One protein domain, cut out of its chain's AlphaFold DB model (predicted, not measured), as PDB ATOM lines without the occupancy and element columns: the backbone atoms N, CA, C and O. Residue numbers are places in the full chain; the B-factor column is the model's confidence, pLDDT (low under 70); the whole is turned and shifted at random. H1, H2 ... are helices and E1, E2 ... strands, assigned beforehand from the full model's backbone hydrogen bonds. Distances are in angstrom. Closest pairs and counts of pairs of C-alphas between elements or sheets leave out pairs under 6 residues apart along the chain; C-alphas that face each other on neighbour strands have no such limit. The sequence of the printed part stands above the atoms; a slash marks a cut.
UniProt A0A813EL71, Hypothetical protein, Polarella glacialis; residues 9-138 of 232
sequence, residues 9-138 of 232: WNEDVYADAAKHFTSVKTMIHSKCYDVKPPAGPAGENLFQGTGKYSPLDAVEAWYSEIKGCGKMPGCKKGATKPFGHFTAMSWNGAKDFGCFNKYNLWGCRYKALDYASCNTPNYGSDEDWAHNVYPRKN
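This is residues 9 to 138 of the 232 residues of the protein "Hypothetical protein" of Polarella glacialis (UniProt A0A813EL71). A small antiparallel sheet of three strands is covered by helices on both faces, with H1 over one face and H2 and H3 over the other, three layers in all. H4 lies well away from the sheet, at one end of the domain, and long stretches with no named element make up much of the rest. The printed part has 130 residues, with four named helices and three named strands in the order H1 E1 H2 H3 E2 E3 H4; the sheet runs E1 E3 E2, and the class is mixed, helices and strands, with 59 residues in named elements, under half. The whole is compact, with a radius of gyration of the C-alphas of 14.1 A and spans of 38 by 34 by 25 A.

The strands are E1, residues 42 to 48, 19.8 A long from C-alpha 42 at (-39.139, 13.381, -14.450); E3, residues 105 to 111, 19.9 A; and E2, residues 96 to 102, 21.0 A. H1, residues 11 to 21, begins at C-alpha 11 at (-26.224, 17.443, -15.263) and is 15.0 A long. H2, residues 55 to 68, is 21.7 A long, and H3, residues 84 to 89, is 8.8 A. H4, residues 126 to 132, is 10.0 A long and ends at C-alpha 132 at (-41.490, 0.896, -6.898).

E3 is the inner strand. It is antiparallel to E1 at 163 degrees, with N 45 and O 108 within hydrogen-bond range at 2.9 A, and antiparallel to E2 at 167 degrees, with N 107 and O 100 at 2.8 A; E2 and E3 form a hairpin. H1 is on the sheet over E2 at a height of 6.6 A, only just slantwise to the strands at 33 degrees on the local plane; its closest C-alphas to E2 are Tyr 14 and Gly 98, 3.8 A. On the opposite face, H2 and H3 are over E1 at heights of 9.2 A and 8.2 A and run across the strands, at 75 and 64 degrees to E1 on the local plane. H2, with residues 62 to 66 alone, touches H3, closest at the C-alphas of Tyr 63 and Phe 86, 4.4 A, at a steep tilt of 59 degrees, opposite ways. E1, H2 H3 and E2 make a split strand-helix-strand unit, two strands running the same way with E3 between them, and its crossover is right-handed. H4 is not on the sheet, and it is only just apart from H3, closest 8.3 A. Every O i to N i+4 pair is within hydrogen-bond range in H1, H3 and H4, and 6 of 10 in H2.

The C-alphas farthest apart are those of Ser 23 and Lys 137, 38.9 A. The printed part has no cut. The links H1 to E1, H2 to H3 and E3 to H4 are long, with 20, 15 and 14 residues. The mean pLDDT of the printed part is 96.3, and no printed residue is under 70.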
ATOM      1  N   TRP A   9     -26.225  11.867  -9.644       97.56
ATOM      2  CA  TRP A   9     -26.395  13.244 -10.093       97.56
ATOM      3  C   TRP A   9     -26.305  13.299 -11.619       97.56
ATOM      4  O   TRP A   9     -25.376  12.733 -12.200       97.56
ATOM      5  N   ASN A  10     -27.253  13.978 -12.259       98.56
ATOM      6  CA  ASN A  10     -27.304  14.118 -13.707       98.56
ATOM      7  C   ASN A  10     -27.368  15.599 -14.095       98.56
ATOM      8  O   ASN A  10     -28.294  16.319 -13.711       98.56
ATOM      9  N   GLU A  11     -26.382  16.039 -14.877       98.69
ATOM     10  CA  GLU A  11     -26.224  17.443 -15.263       98.69
ATOM     11  C   GLU A  11     -27.370  17.964 -16.138       98.69
ATOM     12  O   GLU A  11     -27.767  19.117 -15.983       98.69
ATOM     13  N   ASP A  12     -27.963  17.133 -17.000       98.75
ATOM     14  CA  ASP A  12     -29.099  17.544 -17.832       98.75
ATOM     15  C   ASP A  12     -30.364  17.748 -16.986       98.75
ATOM     16  O   ASP A  12     -31.081  18.740 -17.145       98.75
ATOM     17  N   VAL A  13     -30.615  16.837 -16.038       98.81
ATOM     18  CA  VAL A  13     -31.734  16.944 -15.084       98.81
ATOM     19  C   VAL A  13     -31.560  18.187 -14.206       98.81
ATOM     20  O   VAL A  13     -32.516  18.941 -13.995       98.81
ATOM     21  N   TYR A  14     -30.337  18.437 -13.730       98.69
ATOM     22  CA  TYR A  14     -29.986  19.642 -12.982       98.69
ATOM     23  C   TYR A  14     -30.183  20.914 -13.811       98.69
ATOM     24  O   TYR A  14     -30.832  21.845 -13.337       98.69
ATOM     25  N   ALA A  15     -29.663  20.964 -15.039       98.75
ATOM     26  CA  ALA A  15     -29.741  22.143 -15.893       98.75
ATOM     27  C   ALA A  15     -31.195  22.535 -16.186       98.75
ATOM     28  O   ALA A  15     -31.538  23.719 -16.118       98.75
ATOM     29  N   ASP A  16     -32.071  21.560 -16.449       98.62
ATOM     30  CA  ASP A  16     -33.489  21.841 -16.672       98.62
ATOM     31  C   ASP A  16     -34.202  22.289 -15.383       98.62
ATOM     32  O   ASP A  16     -34.979  23.248 -15.408       98.62
ATOM     33  N   ALA A  17     -33.893  21.670 -14.233       98.25
ATOM     34  CA  ALA A  17     -34.402  22.120 -12.935       98.25
ATOM     35  C   ALA A  17     -33.957  23.562 -12.631       98.25
ATOM     36  O   ALA A  17     -34.782  24.411 -12.294       98.25
ATOM     37  N   ALA A  18     -32.675  23.877 -12.818       98.31
ATOM     38  CA  ALA A  18     -32.121  25.211 -12.607       98.31
ATOM     39  C   ALA A  18     -32.760  26.252 -13.533       98.31
ATOM     40  O   ALA A  18     -33.146  27.335 -13.084       98.31
ATOM     41  N   LYS A  19     -32.938  25.914 -14.815       98.06
ATOM     42  CA  LYS A  19     -33.620  26.769 -15.792       98.06
ATOM     43  C   LYS A  19     -35.045  27.101 -15.358       98.06
ATOM     44  O   LYS A  19     -35.465  28.245 -15.514       98.06
ATOM     45  N   HIS A  20     -35.782  26.131 -14.820       97.12
ATOM     46  CA  HIS A  20     -37.143  26.359 -14.346       97.12
ATOM     47  C   HIS A  20     -37.161  27.163 -13.035       97.12
ATOM     48  O   HIS A  20     -37.753  28.239 -12.967       97.12
ATOM     49  N   PHE A  21     -36.459  26.696 -12.004       97.31
ATOM     50  CA  PHE A  21     -36.552  27.245 -10.649       97.31
ATOM     51  C   PHE A  21     -35.755  28.541 -10.423       97.31
ATOM     52  O   PHE A  21     -35.868  29.159  -9.369       97.31
ATOM     53  N   THR A  22     -34.996  29.037 -11.407       97.00
ATOM     54  CA  THR A  22     -34.321  30.346 -11.292       97.00
ATOM     55  C   THR A  22     -35.287  31.540 -11.236       97.00
ATOM     56  O   THR A  22     -34.928  32.607 -10.719       97.00
ATOM     57  N   SER A  23     -36.505  31.400 -11.764       95.25
ATOM     58  CA  SER A  23     -37.516  32.470 -11.798       95.25
ATOM     59  C   SER A  23     -38.738  32.193 -10.920       95.25
ATOM     60  O   SER A  23     -39.462  33.134 -10.586       95.25
ATOM     61  N   VAL A  24     -38.945  30.942 -10.504       94.31
ATOM     62  CA  VAL A  24     -40.060  30.534  -9.640       94.31
ATOM     63  C   VAL A  24     -39.792  30.968  -8.199       94.31
ATOM     64  O   VAL A  24     -38.690  30.805  -7.687       94.31
ATOM     65  N   LYS A  25     -40.804  31.548  -7.548       94.38
ATOM     66  CA  LYS A  25     -40.703  32.092  -6.180       94.38
ATOM     67  C   LYS A  25     -41.628  31.411  -5.174       94.38
ATOM     68  O   LYS A  25     -41.593  31.764  -4.001       94.38
ATOM     69  N   THR A  26     -42.471  30.492  -5.627       92.00
ATOM     70  CA  THR A  26     -43.505  29.834  -4.821       92.00
ATOM     71  C   THR A  26     -43.508  28.337  -5.105       92.00
ATOM     72  O   THR A  26     -43.114  27.921  -6.194       92.00
ATOM     73  N   MET A  27     -43.984  27.528  -4.158       91.88
ATOM     74  CA  MET A  27     -44.114  26.071  -4.300       91.88
ATOM     75  C   MET A  27     -45.227  25.665  -5.273       91.88
ATOM     76  O   MET A  27     -46.279  25.176  -4.875       91.88
ATOM     77  N   ILE A  28     -45.000  25.884  -6.563       92.81
ATOM     78  CA  ILE A  28     -45.885  25.426  -7.630       92.81
ATOM     79  C   ILE A  28     -45.093  24.474  -8.512       92.81
ATOM     80  O   ILE A  28     -44.020  24.826  -9.004       92.81
ATOM     81  N   HIS A  29     -45.640  23.276  -8.703       95.62
ATOM     82  CA  HIS A  29     -45.043  22.269  -9.564       95.62
ATOM     83  C   HIS A  29     -44.977  22.717 -11.022       95.62
ATOM     84  O   HIS A  29     -45.890  23.356 -11.555       95.62
ATOM     85  N   SER A  30     -43.898  22.314 -11.684       96.38
ATOM     86  CA  SER A  30     -43.770  22.402 -13.129       96.38
ATOM     87  C   SER A  30     -44.546  21.270 -13.813       96.38
ATOM     88  O   SER A  30     -44.990  20.309 -13.182       96.38
ATOM     89  N   LYS A  31     -44.667  21.332 -15.143       97.62
ATOM     90  CA  LYS A  31     -45.070  20.169 -15.949       97.62
ATOM     91  C   LYS A  31     -43.898  19.183 -16.074       97.62
ATOM     92  O   LYS A  31     -43.379  18.963 -17.163       97.62
ATOM     93  N   CYS A  32     -43.437  18.637 -14.949       97.69
ATOM     94  CA  CYS A  32     -42.205  17.843 -14.857       97.69
ATOM     95  C   CYS A  32     -42.229  16.563 -15.714       97.69
ATOM     96  O   CYS A  32     -41.205  16.169 -16.274       97.69
ATOM     97  N   TYR A  33     -43.409  15.974 -15.924       98.31
ATOM     98  CA  TYR A  33     -43.585  14.828 -16.821       98.31
ATOM     99  C   TYR A  33     -43.532  15.187 -18.319       98.31
ATOM    100  O   TYR A  33     -43.356  14.297 -19.146       98.31
ATOM    101  N   ASP A  34     -43.624  16.473 -18.680       98.31
ATOM    102  CA  ASP A  34     -43.487  16.942 -20.069       98.31
ATOM    103  C   ASP A  34     -42.040  17.335 -20.422       98.31
ATOM    104  O   ASP A  34     -41.750  17.649 -21.585       98.31
ATOM    105  N   VAL A  35     -41.129  17.325 -19.438       98.38
ATOM    106  CA  VAL A  35     -39.702  17.613 -19.640       98.38
ATOM    107  C   VAL A  35     -39.136  16.632 -20.659       98.38
ATOM    108  O   VAL A  35     -39.301  15.418 -20.544       98.38
ATOM    109  N   LYS A  36     -38.481  17.172 -21.686       98.38
ATOM    110  CA  LYS A  36     -37.959  16.374 -22.793       98.38
ATOM    111  C   LYS A  36     -36.628  15.711 -22.428       98.38
ATOM    112  O   LYS A  36     -35.873  16.250 -21.616       98.38
ATOM    113  N   PRO A  37     -36.307  14.573 -23.061       98.31
ATOM    114  CA  PRO A  37     -34.968  14.002 -23.012       98.31
ATOM    115  C   PRO A  37     -33.893  15.020 -23.413       98.31
ATOM    116  O   PRO A  37     -34.157  15.862 -24.276       98.31
ATOM    117  N   PRO A  38     -32.687  14.944 -22.825       98.06
ATOM    118  CA  PRO A  38     -32.238  13.934 -21.853       98.06
ATOM    119  C   PRO A  38     -32.612  14.236 -20.385       98.06
ATOM    120  O   PRO A  38     -32.311  13.437 -19.499       98.06
ATOM    121  N   ALA A  39     -33.277  15.361 -20.103       98.50
ATOM    122  CA  ALA A  39     -33.574  15.811 -18.737       98.50
ATOM    123  C   ALA A  39     -34.850  15.198 -18.126       98.50
ATOM    124  O   ALA A  39     -35.054  15.266 -16.914       98.50
ATOM    125  N   GLY A  40     -35.713  14.583 -18.938       97.62
ATOM    126  CA  GLY A  40     -36.966  13.980 -18.484       97.62
ATOM    127  C   GLY A  40     -37.567  13.013 -19.505       97.62
ATOM    128  O   GLY A  40     -36.901  12.687 -20.491       97.62
ATOM    129  N   PRO A  41     -38.812  12.552 -19.295       98.38
ATOM    130  CA  PRO A  41     -39.744  12.919 -18.216       98.38
ATOM    131  C   PRO A  41     -39.235  12.640 -16.797       98.38
ATOM    132  O   PRO A  41     -38.518  11.663 -16.574       98.38
ATOM    133  N   ALA A  42     -39.614  13.480 -15.830       98.31
ATOM    134  CA  ALA A  42     -39.139  13.381 -14.450       98.31
ATOM    135  C   ALA A  42     -40.266  13.585 -13.425       98.31
ATOM    136  O   ALA A  42     -41.202  14.340 -13.676       98.31
ATOM    137  N   GLY A  43     -40.148  12.945 -12.260       98.38
ATOM    138  CA  GLY A  43     -40.885  13.350 -11.059       98.38
ATOM    139  C   GLY A  43     -40.245  14.587 -10.423       98.38
ATOM    140  O   GLY A  43     -39.108  14.931 -10.753       98.38
ATOM    141  N   GLU A  44     -40.944  15.261  -9.510       98.62
ATOM    142  CA  GLU A  44     -40.497  16.537  -8.941       98.62
ATOM    143  C   GLU A  44     -40.878  16.680  -7.464       98.62
ATOM    144  O   GLU A  44     -42.023  16.427  -7.100       98.62
ATOM    145  N   ASN A  45     -39.934  17.142  -6.639       98.69
ATOM    146  CA  ASN A  45     -40.172  17.534  -5.251       98.69
ATOM    147  C   ASN A  45     -39.871  19.015  -5.058       98.69
ATOM    148  O   ASN A  45     -38.861  19.509  -5.568       98.69
ATOM    149  N   LEU A  46     -40.703  19.688  -4.259       98.06
ATOM    150  CA  LEU A  46     -40.514  21.082  -3.874       98.06
ATOM    151  C   LEU A  46     -40.425  21.215  -2.355       98.06
ATOM    152  O   LEU A  46     -41.146  20.548  -1.619       98.06
ATOM    153  N   PHE A  47     -39.573  22.111  -1.881       96.50
ATOM    154  CA  PHE A  47     -39.522  22.508  -0.480       96.50
ATOM    155  C   PHE A  47     -39.276  24.006  -0.398       96.50
ATOM    156  O   PHE A  47     -38.378  24.520  -1.063       96.50
ATOM    157  N   GLN A  48     -40.048  24.709   0.423       94.62
ATOM    158  CA  GLN A  48     -39.839  26.126   0.667       94.62
ATOM    159  C   GLN A  48     -40.130  26.477   2.115       94.62
ATOM    160  O   GLN A  48     -41.042  25.935   2.730       94.62
ATOM    161  N   GLY A  49     -39.388  27.445   2.637       88.94
ATOM    162  CA  GLY A  49     -39.712  28.064   3.909       88.94
ATOM    163  C   GLY A  49     -39.020  29.412   4.090       88.94
ATOM    164  O   GLY A  49     -38.219  29.854   3.265       88.94
ATOM    165  N   THR A  50     -39.345  30.078   5.193       86.62
ATOM    166  CA  THR A  50     -38.860  31.430   5.516       86.62
ATOM    167  C   THR A  50     -37.477  31.443   6.178       86.62
ATOM    168  O   THR A  50     -36.794  32.465   6.143       86.62
ATOM    169  N   GLY A  51     -37.050  30.317   6.758       87.50
ATOM    170  CA  GLY A  51     -35.744  30.132   7.394       87.50
ATOM    171  C   GLY A  51     -34.599  29.815   6.428       87.50
ATOM    172  O   GLY A  51     -34.772  29.720   5.212       87.50
ATOM    173  N   LYS A  52     -33.397  29.648   6.988       87.94
ATOM    174  CA  LYS A  52     -32.242  29.106   6.261       87.94
ATOM    175  C   LYS A  52     -32.253  27.594   6.408       87.94
ATOM    176  O   LYS A  52     -31.930  27.100   7.480       87.94
ATOM    177  N   TYR A  53     -32.578  26.906   5.325       90.94
ATOM    178  CA  TYR A  53     -32.600  25.451   5.291       90.94
ATOM    179  C   TYR A  53     -31.383  24.906   4.562       90.94
ATOM    180  O   TYR A  53     -30.879  25.520   3.616       90.94
ATOM    181  N   SER A  54     -30.897  23.763   5.015       91.81
ATOM    182  CA  SER A  54     -29.893  22.956   4.346       91.81
ATOM    183  C   SER A  54     -30.545  22.022   3.309       91.81
ATOM    184  O   SER A  54     -31.757  21.803   3.348       91.81
ATOM    185  N   PRO A  55     -29.764  21.427   2.385       92.50
ATOM    186  CA  PRO A  55     -30.280  20.357   1.535       92.50
ATOM    187  C   PRO A  55     -30.805  19.159   2.338       92.50
ATOM    188  O   PRO A  55     -31.741  18.500   1.896       92.50
ATOM    189  N   LEU A  56     -30.195  18.868   3.498       91.81
ATOM    190  CA  LEU A  56     -30.621  17.758   4.345       91.81
ATOM    191  C   LEU A  56     -32.013  18.029   4.918       91.81
ATOM    192  O   LEU A  56     -32.834  17.129   4.858       91.81
ATOM    193  N   ASP A  57     -32.311  19.261   5.335       92.50
ATOM    194  CA  ASP A  57     -33.615  19.630   5.905       92.50
ATOM    195  C   ASP A  57     -34.751  19.416   4.886       92.50
ATOM    196  O   ASP A  57     -35.814  18.899   5.220       92.50
ATOM    197  N   ALA A  58     -34.523  19.763   3.612       94.56
ATOM    198  CA  ALA A  58     -35.504  19.533   2.547       94.56
ATOM    199  C   ALA A  58     -35.728  18.031   2.288       94.56
ATOM    200  O   ALA A  58     -36.865  17.569   2.196       94.56
ATOM    201  N   VAL A  59     -34.639  17.259   2.204       95.12
ATOM    202  CA  VAL A  59     -34.659  15.796   2.022       95.12
ATOM    203  C   VAL A  59     -35.342  15.102   3.199       95.12
ATOM    204  O   VAL A  59     -36.106  14.157   3.006       95.12
ATOM    205  N   GLU A  60     -35.087  15.581   4.407       94.38
ATOM    206  CA  GLU A  60     -35.677  15.104   5.643       94.38
ATOM    207  C   GLU A  60     -37.188  15.337   5.662       94.38
ATOM    208  O   GLU A  60     -37.954  14.390   5.852       94.38
ATOM    209  N   ALA A  61     -37.619  16.566   5.369       93.56
ATOM    210  CA  ALA A  61     -39.027  16.929   5.292       93.56
ATOM    211  C   ALA A  61     -39.775  16.051   4.281       93.56
ATOM    212  O   ALA A  61     -40.815  15.476   4.604       93.56
ATOM    213  N   TRP A  62     -39.213  15.880   3.082       97.19
ATOM    214  CA  TRP A  62     -39.775  15.011   2.051       97.19
ATOM    215  C   TRP A  62     -39.862  13.554   2.486       97.19
ATOM    216  O   TRP A  62     -40.878  12.898   2.265       97.19
ATOM    217  N   TYR A  63     -38.812  13.030   3.112       96.75
ATOM    218  CA  TYR A  63     -38.785  11.639   3.536       96.75
ATOM    219  C   TYR A  63     -39.700  11.379   4.747       96.75
ATOM    220  O   TYR A  63     -40.273  10.291   4.859       96.75
ATOM    221  N   SER A  64     -39.902  12.371   5.622       95.12
ATOM    222  CA  SER A  64     -40.789  12.280   6.793       95.12
ATOM    223  C   SER A  64     -42.239  11.931   6.424       95.12
ATOM    224  O   SER A  64     -42.965  11.338   7.229       95.12
ATOM    225  N   GLU A  65     -42.645  12.195   5.177       96.00
ATOM    226  CA  GLU A  65     -43.960  11.835   4.655       96.00
ATOM    227  C   GLU A  65     -44.240  10.324   4.636       96.00
ATOM    228  O   GLU A  65     -45.395   9.911   4.524       96.00
ATOM    229  N   ILE A  66     -43.228   9.474   4.841       95.50
ATOM    230  CA  ILE A  66     -43.429   8.042   5.091       95.50
ATOM    231  C   ILE A  66     -44.417   7.779   6.246       95.50
ATOM    232  O   ILE A  66     -45.109   6.763   6.244       95.50
ATOM    233  N   LYS A  67     -44.544   8.708   7.208       92.62
ATOM    234  CA  LYS A  67     -45.546   8.658   8.292       92.62
ATOM    235  C   LYS A  67     -46.990   8.703   7.775       92.62
ATOM    236  O   LYS A  67     -47.904   8.277   8.473       92.62
ATOM    237  N   GLY A  68     -47.200   9.271   6.590       91.50
ATOM    238  CA  GLY A  68     -48.485   9.366   5.906       91.50
ATOM    239  C   GLY A  68     -48.837   8.153   5.052       91.50
ATOM    240  O   GLY A  68     -49.981   8.059   4.600       91.50
ATOM    241  N   CYS A  69     -47.879   7.248   4.829       94.81
ATOM    242  CA  CYS A  69     -48.075   6.082   3.983       94.81
ATOM    243  C   CYS A  69     -49.143   5.141   4.532       94.81
ATOM    244  O   CYS A  69     -49.200   4.835   5.723       94.81
ATOM    245  N   GLY A  70     -49.936   4.609   3.607       95.00
ATOM    246  CA  GLY A  70     -50.783   3.457   3.851       95.00
ATOM    247  C   GLY A  70     -49.998   2.142   3.817       95.00
ATOM    248  O   GLY A  70     -48.810   2.063   4.137       95.00
ATOM    249  N   LYS A  71     -50.670   1.072   3.388       96.56
ATOM    250  CA  LYS A  71     -50.071  -0.260   3.262       96.56
ATOM    251  C   LYS A  71     -48.878  -0.241   2.296       96.56
ATOM    252  O   LYS A  71     -48.962   0.303   1.197       96.56
ATOM    253  N   MET A  72     -47.804  -0.914   2.706       96.31
ATOM    254  CA  MET A  72     -46.615  -1.164   1.890       96.31
ATOM    255  C   MET A  72     -46.615  -2.602   1.325       96.31
ATOM    256  O   MET A  72     -47.146  -3.504   1.986       96.31
ATOM    257  N   PRO A  73     -45.995  -2.845   0.153       97.00
ATOM    258  CA  PRO A  73     -45.429  -1.839  -0.748       97.00
ATOM    259  C   PRO A  73     -46.516  -0.972  -1.407       97.00
ATOM    260  O   PRO A  73     -47.694  -1.325  -1.393       97.00
ATOM    261  N   GLY A  74     -46.117   0.177  -1.947       96.81
ATOM    262  CA  GLY A  74     -46.982   1.091  -2.696       96.81
ATOM    263  C   GLY A  74     -47.384   2.367  -1.965       96.81
ATOM    264  O   GLY A  74     -47.607   3.370  -2.629       96.81
ATOM    265  N   CYS A  75     -47.458   2.379  -0.628       96.69
ATOM    266  CA  CYS A  75     -47.743   3.568   0.197       96.69
ATOM    267  C   CYS A  75     -49.125   4.236  -0.035       96.69
ATOM    268  O   CYS A  75     -49.549   5.032   0.795       96.69
ATOM    269  N   LYS A  76     -49.887   3.882  -1.082       94.44
ATOM    270  CA  LYS A  76     -51.176   4.516  -1.423       94.44
ATOM    271  C   LYS A  76     -52.359   4.028  -0.588       94.44
ATOM    272  O   LYS A  76     -53.156   4.825  -0.096       94.44
ATOM    273  N   LYS A  77     -52.532   2.708  -0.462       95.00
ATOM    274  CA  LYS A  77     -53.768   2.131   0.088       95.00
ATOM    275  C   LYS A  77     -53.898   2.430   1.581       95.00
ATOM    276  O   LYS A  77     -53.190   1.829   2.384       95.00
ATOM    277  N   GLY A  78     -54.848   3.289   1.945       93.94
ATOM    278  CA  GLY A  78     -55.072   3.704   3.332       93.94
ATOM    279  C   GLY A  78     -54.117   4.798   3.814       93.94
ATOM    280  O   GLY A  78     -53.949   4.945   5.018       93.94
ATOM    281  N   ALA A  79     -53.478   5.530   2.897       95.00
ATOM    282  CA  ALA A  79     -52.694   6.707   3.245       95.00
ATOM    283  C   ALA A  79     -53.571   7.795   3.876       95.00
ATOM    284  O   ALA A  79     -54.711   8.010   3.458       95.00
ATOM    285  N   THR A  80     -53.028   8.494   4.868       91.19
ATOM    286  CA  THR A  80     -53.776   9.481   5.668       91.19
ATOM    287  C   THR A  80     -53.228  10.900   5.549       91.19
ATOM    288  O   THR A  80     -53.852  11.838   6.038       91.19
ATOM    289  N   LYS A  81     -52.047  11.069   4.950       92.00
ATOM    290  CA  LYS A  81     -51.367  12.355   4.731       92.00
ATOM    291  C   LYS A  81     -50.668  12.333   3.363       92.00
ATOM    292  O   LYS A  81     -50.547  11.249   2.797       92.00
ATOM    293  N   PRO A  82     -50.209  13.476   2.824       92.62
ATOM    294  CA  PRO A  82     -49.353  13.487   1.639       92.62
ATOM    295  C   PRO A  82     -48.118  12.590   1.809       92.62
ATOM    296  O   PRO A  82     -47.569  12.503   2.904       92.62
ATOM    297  N   PHE A  83     -47.734  11.906   0.729       95.25
ATOM    298  CA  PHE A  83     -46.602  10.964   0.660       95.25
ATOM    299  C   PHE A  83     -45.819  11.043  -0.657       95.25
ATOM    300  O   PHE A  83     -44.948  10.212  -0.936       95.25
ATOM    301  N   GLY A  84     -46.163  12.011  -1.510       96.88
ATOM    302  CA  GLY A  84     -45.605  12.146  -2.852       96.88
ATOM    303  C   GLY A  84     -44.101  12.412  -2.831       96.88
ATOM    304  O   GLY A  84     -43.364  11.825  -3.621       96.88
ATOM    305  N   HIS A  85     -43.621  13.224  -1.891       98.31
ATOM    306  CA  HIS A  85     -42.212  13.567  -1.825       98.31
ATOM    307  C   HIS A  85     -41.359  12.366  -1.406       98.31
ATOM    308  O   HIS A  85     -40.340  12.082  -2.045       98.31
ATOM    309  N   PHE A  86     -41.812  11.618  -0.396       97.94
ATOM    310  CA  PHE A  86     -41.169  10.377   0.044       97.94
ATOM    311  C   PHE A  86     -41.101   9.343  -1.088       97.94
ATOM    312  O   PHE A  86     -40.062   8.714  -1.321       97.94
ATOM    313  N   THR A  87     -42.209   9.156  -1.802       98.19
ATOM    314  CA  THR A  87     -42.314   8.136  -2.852       98.19
ATOM    315  C   THR A  87     -41.487   8.473  -4.087       98.19
ATOM    316  O   THR A  87     -40.840   7.573  -4.616       98.19
ATOM    317  N   ALA A  88     -41.367   9.750  -4.464       98.25
ATOM    318  CA  ALA A  88     -40.474  10.167  -5.544       98.25
ATOM    319  C   ALA A  88     -38.999   9.847  -5.238       98.25
ATOM    320  O   ALA A  88     -38.278   9.347  -6.099       98.25
ATOM    321  N   MET A  89     -38.562  10.087  -3.996       97.56
ATOM    322  CA  MET A  89     -37.181   9.833  -3.559       97.56
ATOM    323  C   MET A  89     -36.837   8.347  -3.453       97.56
ATOM    324  O   MET A  89     -35.681   7.964  -3.621       97.56
ATOM    325  N   SER A  90     -37.818   7.521  -3.092       97.31
ATOM    326  CA  SER A  90     -37.635   6.092  -2.821       97.31
ATOM    327  C   SER A  90     -38.106   5.192  -3.965       97.31
ATOM    328  O   SER A  90     -38.199   3.980  -3.782       97.31
ATOM    329  N   TRP A  91     -38.380   5.770  -5.136       98.56
ATOM    330  CA  TRP A  91     -38.880   5.058  -6.305       98.56
ATOM    331  C   TRP A  91     -37.818   4.124  -6.893       98.56
ATOM    332  O   TRP A  91     -36.784   4.580  -7.379       98.56
ATOM    333  N   ASN A  92     -38.071   2.814  -6.892       98.44
ATOM    334  CA  ASN A  92     -37.106   1.802  -7.338       98.44
ATOM    335  C   ASN A  92     -36.599   2.006  -8.780       98.44
ATOM    336  O   ASN A  92     -35.435   1.734  -9.065       98.44
ATOM    337  N   GLY A  93     -37.456   2.476  -9.687       98.06
ATOM    338  CA  GLY A  93     -37.096   2.740 -11.081       98.06
ATOM    339  C   GLY A  93     -36.267   4.010 -11.306       98.06
ATOM    340  O   GLY A  93     -35.705   4.170 -12.392       98.06
ATOM    341  N   ALA A  94     -36.174   4.906 -10.316       98.12
ATOM    342  CA  ALA A  94     -35.407   6.140 -10.425       98.12
ATOM    343  C   ALA A  94     -33.904   5.847 -10.512       98.12
ATOM    344  O   ALA A  94     -33.381   4.971  -9.824       98.12
ATOM    345  N   LYS A  95     -33.201   6.603 -11.354       98.19
ATOM    346  CA  LYS A  95     -31.757   6.443 -11.581       98.19
ATOM    347  C   LYS A  95     -30.995   7.732 -11.358       98.19
ATOM    348  O   LYS A  95     -29.924   7.714 -10.763       98.19
ATOM    349  N   ASP A  96     -31.572   8.831 -11.819       98.50
ATOM    350  CA  ASP A  96     -30.912  10.119 -11.920       98.50
ATOM    351  C   ASP A  96     -31.688  11.183 -11.152       98.50
ATOM    352  O   ASP A  96     -32.918  11.122 -11.049       98.50
ATOM    353  N   PHE A  97     -30.986  12.195 -10.656       98.56
ATOM    354  CA  PHE A  97     -31.620  13.375 -10.083       98.56
ATOM    355  C   PHE A  97     -30.810  14.648 -10.316       98.56
ATOM    356  O   PHE A  97     -29.606  14.612 -10.570       98.56
ATOM    357  N   GLY A  98     -31.492  15.782 -10.197       98.56
ATOM    358  CA  GLY A  98     -30.895  17.110 -10.239       98.56
ATOM    359  C   GLY A  98     -31.731  18.088  -9.425       98.56
ATOM    360  O   GLY A  98     -32.961  18.048  -9.473       98.56
ATOM    361  N   CYS A  99     -31.069  18.951  -8.658       98.31
ATOM    362  CA  CYS A  99     -31.723  19.866  -7.726       98.31
ATOM    363  C   CYS A  99     -31.206  21.291  -7.870       98.31
ATOM    364  O   CYS A  99     -30.011  21.516  -8.040       98.31
ATOM    365  N   PHE A 100     -32.093  22.264  -7.707       97.94
ATOM    366  CA  PHE A 100     -31.740  23.675  -7.669       97.94
ATOM    367  C   PHE A 100     -32.424  24.368  -6.494       97.94
ATOM    368  O   PHE A 100     -33.536  24.003  -6.118       97.94
ATOM    369  N   ASN A 101     -31.769  25.377  -5.920       96.00
ATOM    370  CA  ASN A 101     -32.357  26.214  -4.881       96.00
ATOM    371  C   ASN A 101     -32.148  27.693  -5.196       96.00
ATOM    372  O   ASN A 101     -31.019  28.149  -5.392       96.00
ATOM    373  N   LYS A 102     -33.247  28.448  -5.178       95.62
ATOM    374  CA  LYS A 102     -33.243  29.910  -5.144       95.62
ATOM    375  C   LYS A 102     -34.465  30.407  -4.381       95.62
ATOM    376  O   LYS A 102     -35.508  29.775  -4.408       95.62
ATOM    377  N   TYR A 103     -34.350  31.551  -3.706       92.50
ATOM    378  CA  TYR A 103     -35.435  32.114  -2.879       92.50
ATOM    379  C   TYR A 103     -35.923  31.168  -1.762       92.50
ATOM    380  O   TYR A 103     -37.102  31.185  -1.407       92.50
ATOM    381  N   ASN A 104     -35.022  30.326  -1.238       91.69
ATOM    382  CA  ASN A 104     -35.331  29.219  -0.326       91.69
ATOM    383  C   ASN A 104     -36.332  28.198  -0.887       91.69
ATOM    384  O   ASN A 104     -36.882  27.421  -0.116       91.69
ATOM    385  N   LEU A 105     -36.567  28.191  -2.202       95.25
ATOM    386  CA  LEU A 105     -37.329  27.169  -2.902       95.25
ATOM    387  C   LEU A 105     -36.350  26.152  -3.483       95.25
ATOM    388  O   LEU A 105     -35.637  26.438  -4.446       95.25
ATOM    389  N   TRP A 106     -36.339  24.964  -2.897       96.88
ATOM    390  CA  TRP A 106     -35.639  23.795  -3.400       96.88
ATOM    391  C   TRP A 106     -36.552  23.063  -4.374       96.88
ATOM    392  O   TRP A 106     -37.649  22.659  -3.997       96.88
ATOM    393  N   GLY A 107     -36.096  22.886  -5.608       97.88
ATOM    394  CA  GLY A 107     -36.760  22.078  -6.620       97.88
ATOM    395  C   GLY A 107     -35.835  20.964  -7.081       97.88
ATOM    396  O   GLY A 107     -34.774  21.234  -7.646       97.88
ATOM    397  N   CYS A 108     -36.230  19.720  -6.831       98.50
ATOM    398  CA  CYS A 108     -35.511  18.527  -7.263       98.50
ATOM    399  C   CYS A 108     -36.331  17.765  -8.289       98.50
ATOM    400  O   CYS A 108     -37.546  17.645  -8.145       98.50
ATOM    401  N   ARG A 109     -35.660  17.199  -9.289       98.69
ATOM    402  CA  ARG A 109     -36.263  16.308 -10.274       98.69
ATOM    403  C   ARG A 109     -35.592  14.952 -10.272       98.69
ATOM    404  O   ARG A 109     -34.383  14.866 -10.074       98.69
ATOM    405  N   TYR A 110     -36.390  13.920 -10.519       98.62
ATOM    406  CA  TYR A 110     -35.989  12.519 -10.462       98.62
ATOM    407  C   TYR A 110     -36.354  11.825 -11.769       98.62
ATOM    408  O   TYR A 110     -37.518  11.822 -12.174       98.62
ATOM    409  N   LYS A 111     -35.370  11.225 -12.433       98.50
ATOM    410  CA  LYS A 111     -35.508  10.629 -13.761       98.50
ATOM    411  C   LYS A 111     -35.116   9.154 -13.747       98.50
ATOM    412  O   LYS A 111     -34.257   8.722 -12.983       98.50
ATOM    413  N   ALA A 112     -35.755   8.387 -14.627       98.25
ATOM    414  CA  ALA A 112     -35.456   6.975 -14.845       98.25
ATOM    415  C   ALA A 112     -34.971   6.673 -16.268       98.25
ATOM    416  O   ALA A 112     -33.956   6.003 -16.455       98.25
ATOM    417  N   LEU A 113     -35.718   7.138 -17.272       98.00
ATOM    418  CA  LEU A 113     -35.493   6.893 -18.698       98.00
ATOM    419  C   LEU A 113     -35.831   8.162 -19.489       98.00
ATOM    420  O   LEU A 113     -36.456   9.077 -18.957       98.00
ATOM    421  N   ASP A 114     -35.466   8.193 -20.769       98.44
ATOM    422  CA  ASP A 114     -35.799   9.275 -21.715       98.44
ATOM    423  C   ASP A 114     -37.255   9.204 -22.230       98.44
ATOM    424  O   ASP A 114     -37.605   9.729 -23.284       98.44
ATOM    425  N   TYR A 115     -38.131   8.510 -21.511       98.00
ATOM    426  CA  TYR A 115     -39.561   8.444 -21.789       98.00
ATOM    427  C   TYR A 115     -40.322   8.105 -20.508       98.00
ATOM    428  O   TYR A 115     -39.787   7.463 -19.597       98.00
ATOM    429  N   ALA A 116     -41.581   8.541 -20.436       97.81
ATOM    430  CA  ALA A 116     -42.448   8.236 -19.307       97.81
ATOM    431  C   ALA A 116     -42.760   6.733 -19.284       97.81
ATOM    432  O   ALA A 116     -43.129   6.145 -20.301       97.81
ATOM    433  N   SER A 117     -42.586   6.103 -18.127       97.81
ATOM    434  CA  SER A 117     -42.877   4.684 -17.909       97.81
ATOM    435  C   SER A 117     -43.188   4.433 -16.435       97.81
ATOM    436  O   SER A 117     -43.068   5.344 -15.620       97.81
ATOM    437  N   CYS A 118     -43.498   3.190 -16.064       97.69
ATOM    438  CA  CYS A 118     -43.624   2.776 -14.661       97.69
ATOM    439  C   CYS A 118     -42.358   3.028 -13.818       97.69
ATOM    440  O   CYS A 118     -42.410   3.025 -12.590       97.69
ATOM    441  N   ASN A 119     -41.204   3.263 -14.452       98.12
ATOM    442  CA  ASN A 119     -39.977   3.630 -13.749       98.12
ATOM    443  C   ASN A 119     -39.902   5.129 -13.434       98.12
ATOM    444  O   ASN A 119     -39.089   5.527 -12.603       98.12
ATOM    445  N   THR A 120     -40.714   5.967 -14.084       98.50
ATOM    446  CA  THR A 120     -40.748   7.406 -13.817       98.50
ATOM    447  C   THR A 120     -41.328   7.641 -12.417       98.50
ATOM    448  O   THR A 120     -42.414   7.141 -12.125       98.50
ATOM    449  N   PRO A 121     -40.633   8.384 -11.540       98.50
ATOM    450  CA  PRO A 121     -41.079   8.567 -10.162       98.50
ATOM    451  C   PRO A 121     -42.490   9.145 -10.067       98.50
ATOM    452  O   PRO A 121     -42.794  10.130 -10.736       98.50
ATOM    453  N   ASN A 122     -43.333   8.521  -9.234       98.19
ATOM    454  CA  ASN A 122     -44.751   8.853  -9.029       98.19
ATOM    455  C   ASN A 122     -45.627   8.822 -10.292       98.19
ATOM    456  O   ASN A 122     -46.676   9.470 -10.345       98.19
ATOM    457  N   TYR A 123     -45.231   8.042 -11.294       97.56
ATOM    458  CA  TYR A 123     -45.981   7.853 -12.529       97.56
ATOM    459  C   TYR A 123     -46.558   6.435 -12.611       97.56
ATOM    460  O   TYR A 123     -45.933   5.478 -12.159       97.56
ATOM    461  N   GLY A 124     -47.735   6.298 -13.226       95.94
ATOM    462  CA  GLY A 124     -48.345   4.995 -13.514       95.94
ATOM    463  C   GLY A 124     -49.482   4.579 -12.575       95.94
ATOM    464  O   GLY A 124     -50.061   5.406 -11.860       95.94
ATOM    465  N   SER A 125     -49.840   3.296 -12.631       96.44
ATOM    466  CA  SER A 125     -50.979   2.691 -11.923       96.44
ATOM    467  C   SER A 125     -50.621   2.224 -10.511       96.44
ATOM    468  O   SER A 125     -49.460   2.215 -10.124       96.44
ATOM    469  N   ASP A 126     -51.601   1.793  -9.715       95.44
ATOM    470  CA  ASP A 126     -51.352   1.281  -8.357       95.44
ATOM    471  C   ASP A 126     -50.345   0.116  -8.321       95.44
ATOM    472  O   ASP A 126     -49.558  -0.001  -7.376       95.44
ATOM    473  N   GLU A 127     -50.318  -0.712  -9.365       96.94
ATOM    474  CA  GLU A 127     -49.346  -1.791  -9.540       96.94
ATOM    475  C   GLU A 127     -47.922  -1.251  -9.707       96.94
ATOM    476  O   GLU A 127     -46.985  -1.820  -9.141       96.94
ATOM    477  N   ASP A 128     -47.745  -0.143 -10.429       97.94
ATOM    478  CA  ASP A 128     -46.443   0.507 -10.598       97.94
ATOM    479  C   ASP A 128     -45.937   1.061  -9.263       97.94
ATOM    480  O   ASP A 128     -44.765   0.901  -8.915       97.94
ATOM    481  N   TRP A 129     -46.827   1.630  -8.449       97.38
ATOM    482  CA  TRP A 129     -46.477   2.080  -7.100       97.38
ATOM    483  C   TRP A 129     -46.054   0.908  -6.210       97.38
ATOM    484  O   TRP A 129     -45.043   0.998  -5.510       97.38
ATOM    485  N   ALA A 130     -46.777  -0.216  -6.251       97.44
ATOM    486  CA  ALA A 130     -46.409  -1.424  -5.510       97.44
ATOM    487  C   ALA A 130     -45.061  -2.013  -5.966       97.44
ATOM    488  O   ALA A 130     -44.311  -2.538  -5.141       97.44
ATOM    489  N   HIS A 131     -44.718  -1.888  -7.250       97.38
ATOM    490  CA  HIS A 131     -43.415  -2.299  -7.772       97.38
ATOM    491  C   HIS A 131     -42.271  -1.374  -7.366       97.38
ATOM    492  O   HIS A 131     -41.133  -1.840  -7.312       97.38
ATOM    493  N   ASN A 132     -42.543  -0.098  -7.084       98.38
ATOM    494  CA  ASN A 132     -41.490   0.896  -6.898       98.38
ATOM    495  C   ASN A 132     -41.295   1.390  -5.465       98.38
ATOM    496  O   ASN A 132     -40.212   1.878  -5.156       98.38
ATOM    497  N   VAL A 133     -42.293   1.272  -4.589       98.19
ATOM    498  CA  VAL A 133     -42.259   1.885  -3.254       98.19
ATOM    499  C   VAL A 133     -42.227   0.807  -2.171       98.19
ATOM    500  O   VAL A 133     -43.253   0.232  -1.798       98.19
ATOM    501  N   TYR A 134     -41.040   0.533  -1.633       98.00
ATOM    502  CA  TYR A 134     -40.812  -0.559  -0.677       98.00
ATOM    503  C   TYR A 134     -40.839  -0.112   0.787       98.00
ATOM    504  O   TYR A 134     -40.501   1.033   1.092       98.00
ATOM    505  N   PRO A 135     -41.213  -0.998   1.735       96.75
ATOM    506  CA  PRO A 135     -41.095  -0.695   3.158       96.75
ATOM    507  C   PRO A 135     -39.638  -0.420   3.550       96.75
ATOM    508  O   PRO A 135     -38.697  -0.899   2.913       96.75
ATOM    509  N   ARG A 136     -39.440   0.336   4.634       95.69
ATOM    510  CA  ARG A 136     -38.108   0.540   5.213       95.69
ATOM    511  C   ARG A 136     -37.529  -0.808   5.646       95.69
ATOM    512  O   ARG A 136     -38.172  -1.546   6.387       95.69
ATOM    513  N   LYS A 137     -36.296  -1.096   5.227       95.62
ATOM    514  CA  LYS A 137     -35.582  -2.340   5.568       95.62
ATOM    515  C   LYS A 137     -34.330  -2.125   6.409       95.62
ATOM    516  O   LYS A 137     -33.878  -3.040   7.085       95.62
ATOM    517  N   ASN A 138     -33.759  -0.923   6.372       95.06
ATOM    518  CA  ASN A 138     -32.550  -0.579   7.116       95.06
ATOM    519  C   ASN A 138     -32.762   0.730   7.882       95.06
ATOM    520  O   ASN A 138     -33.494   1.608   7.420       95.06
TER     521      ASN A 138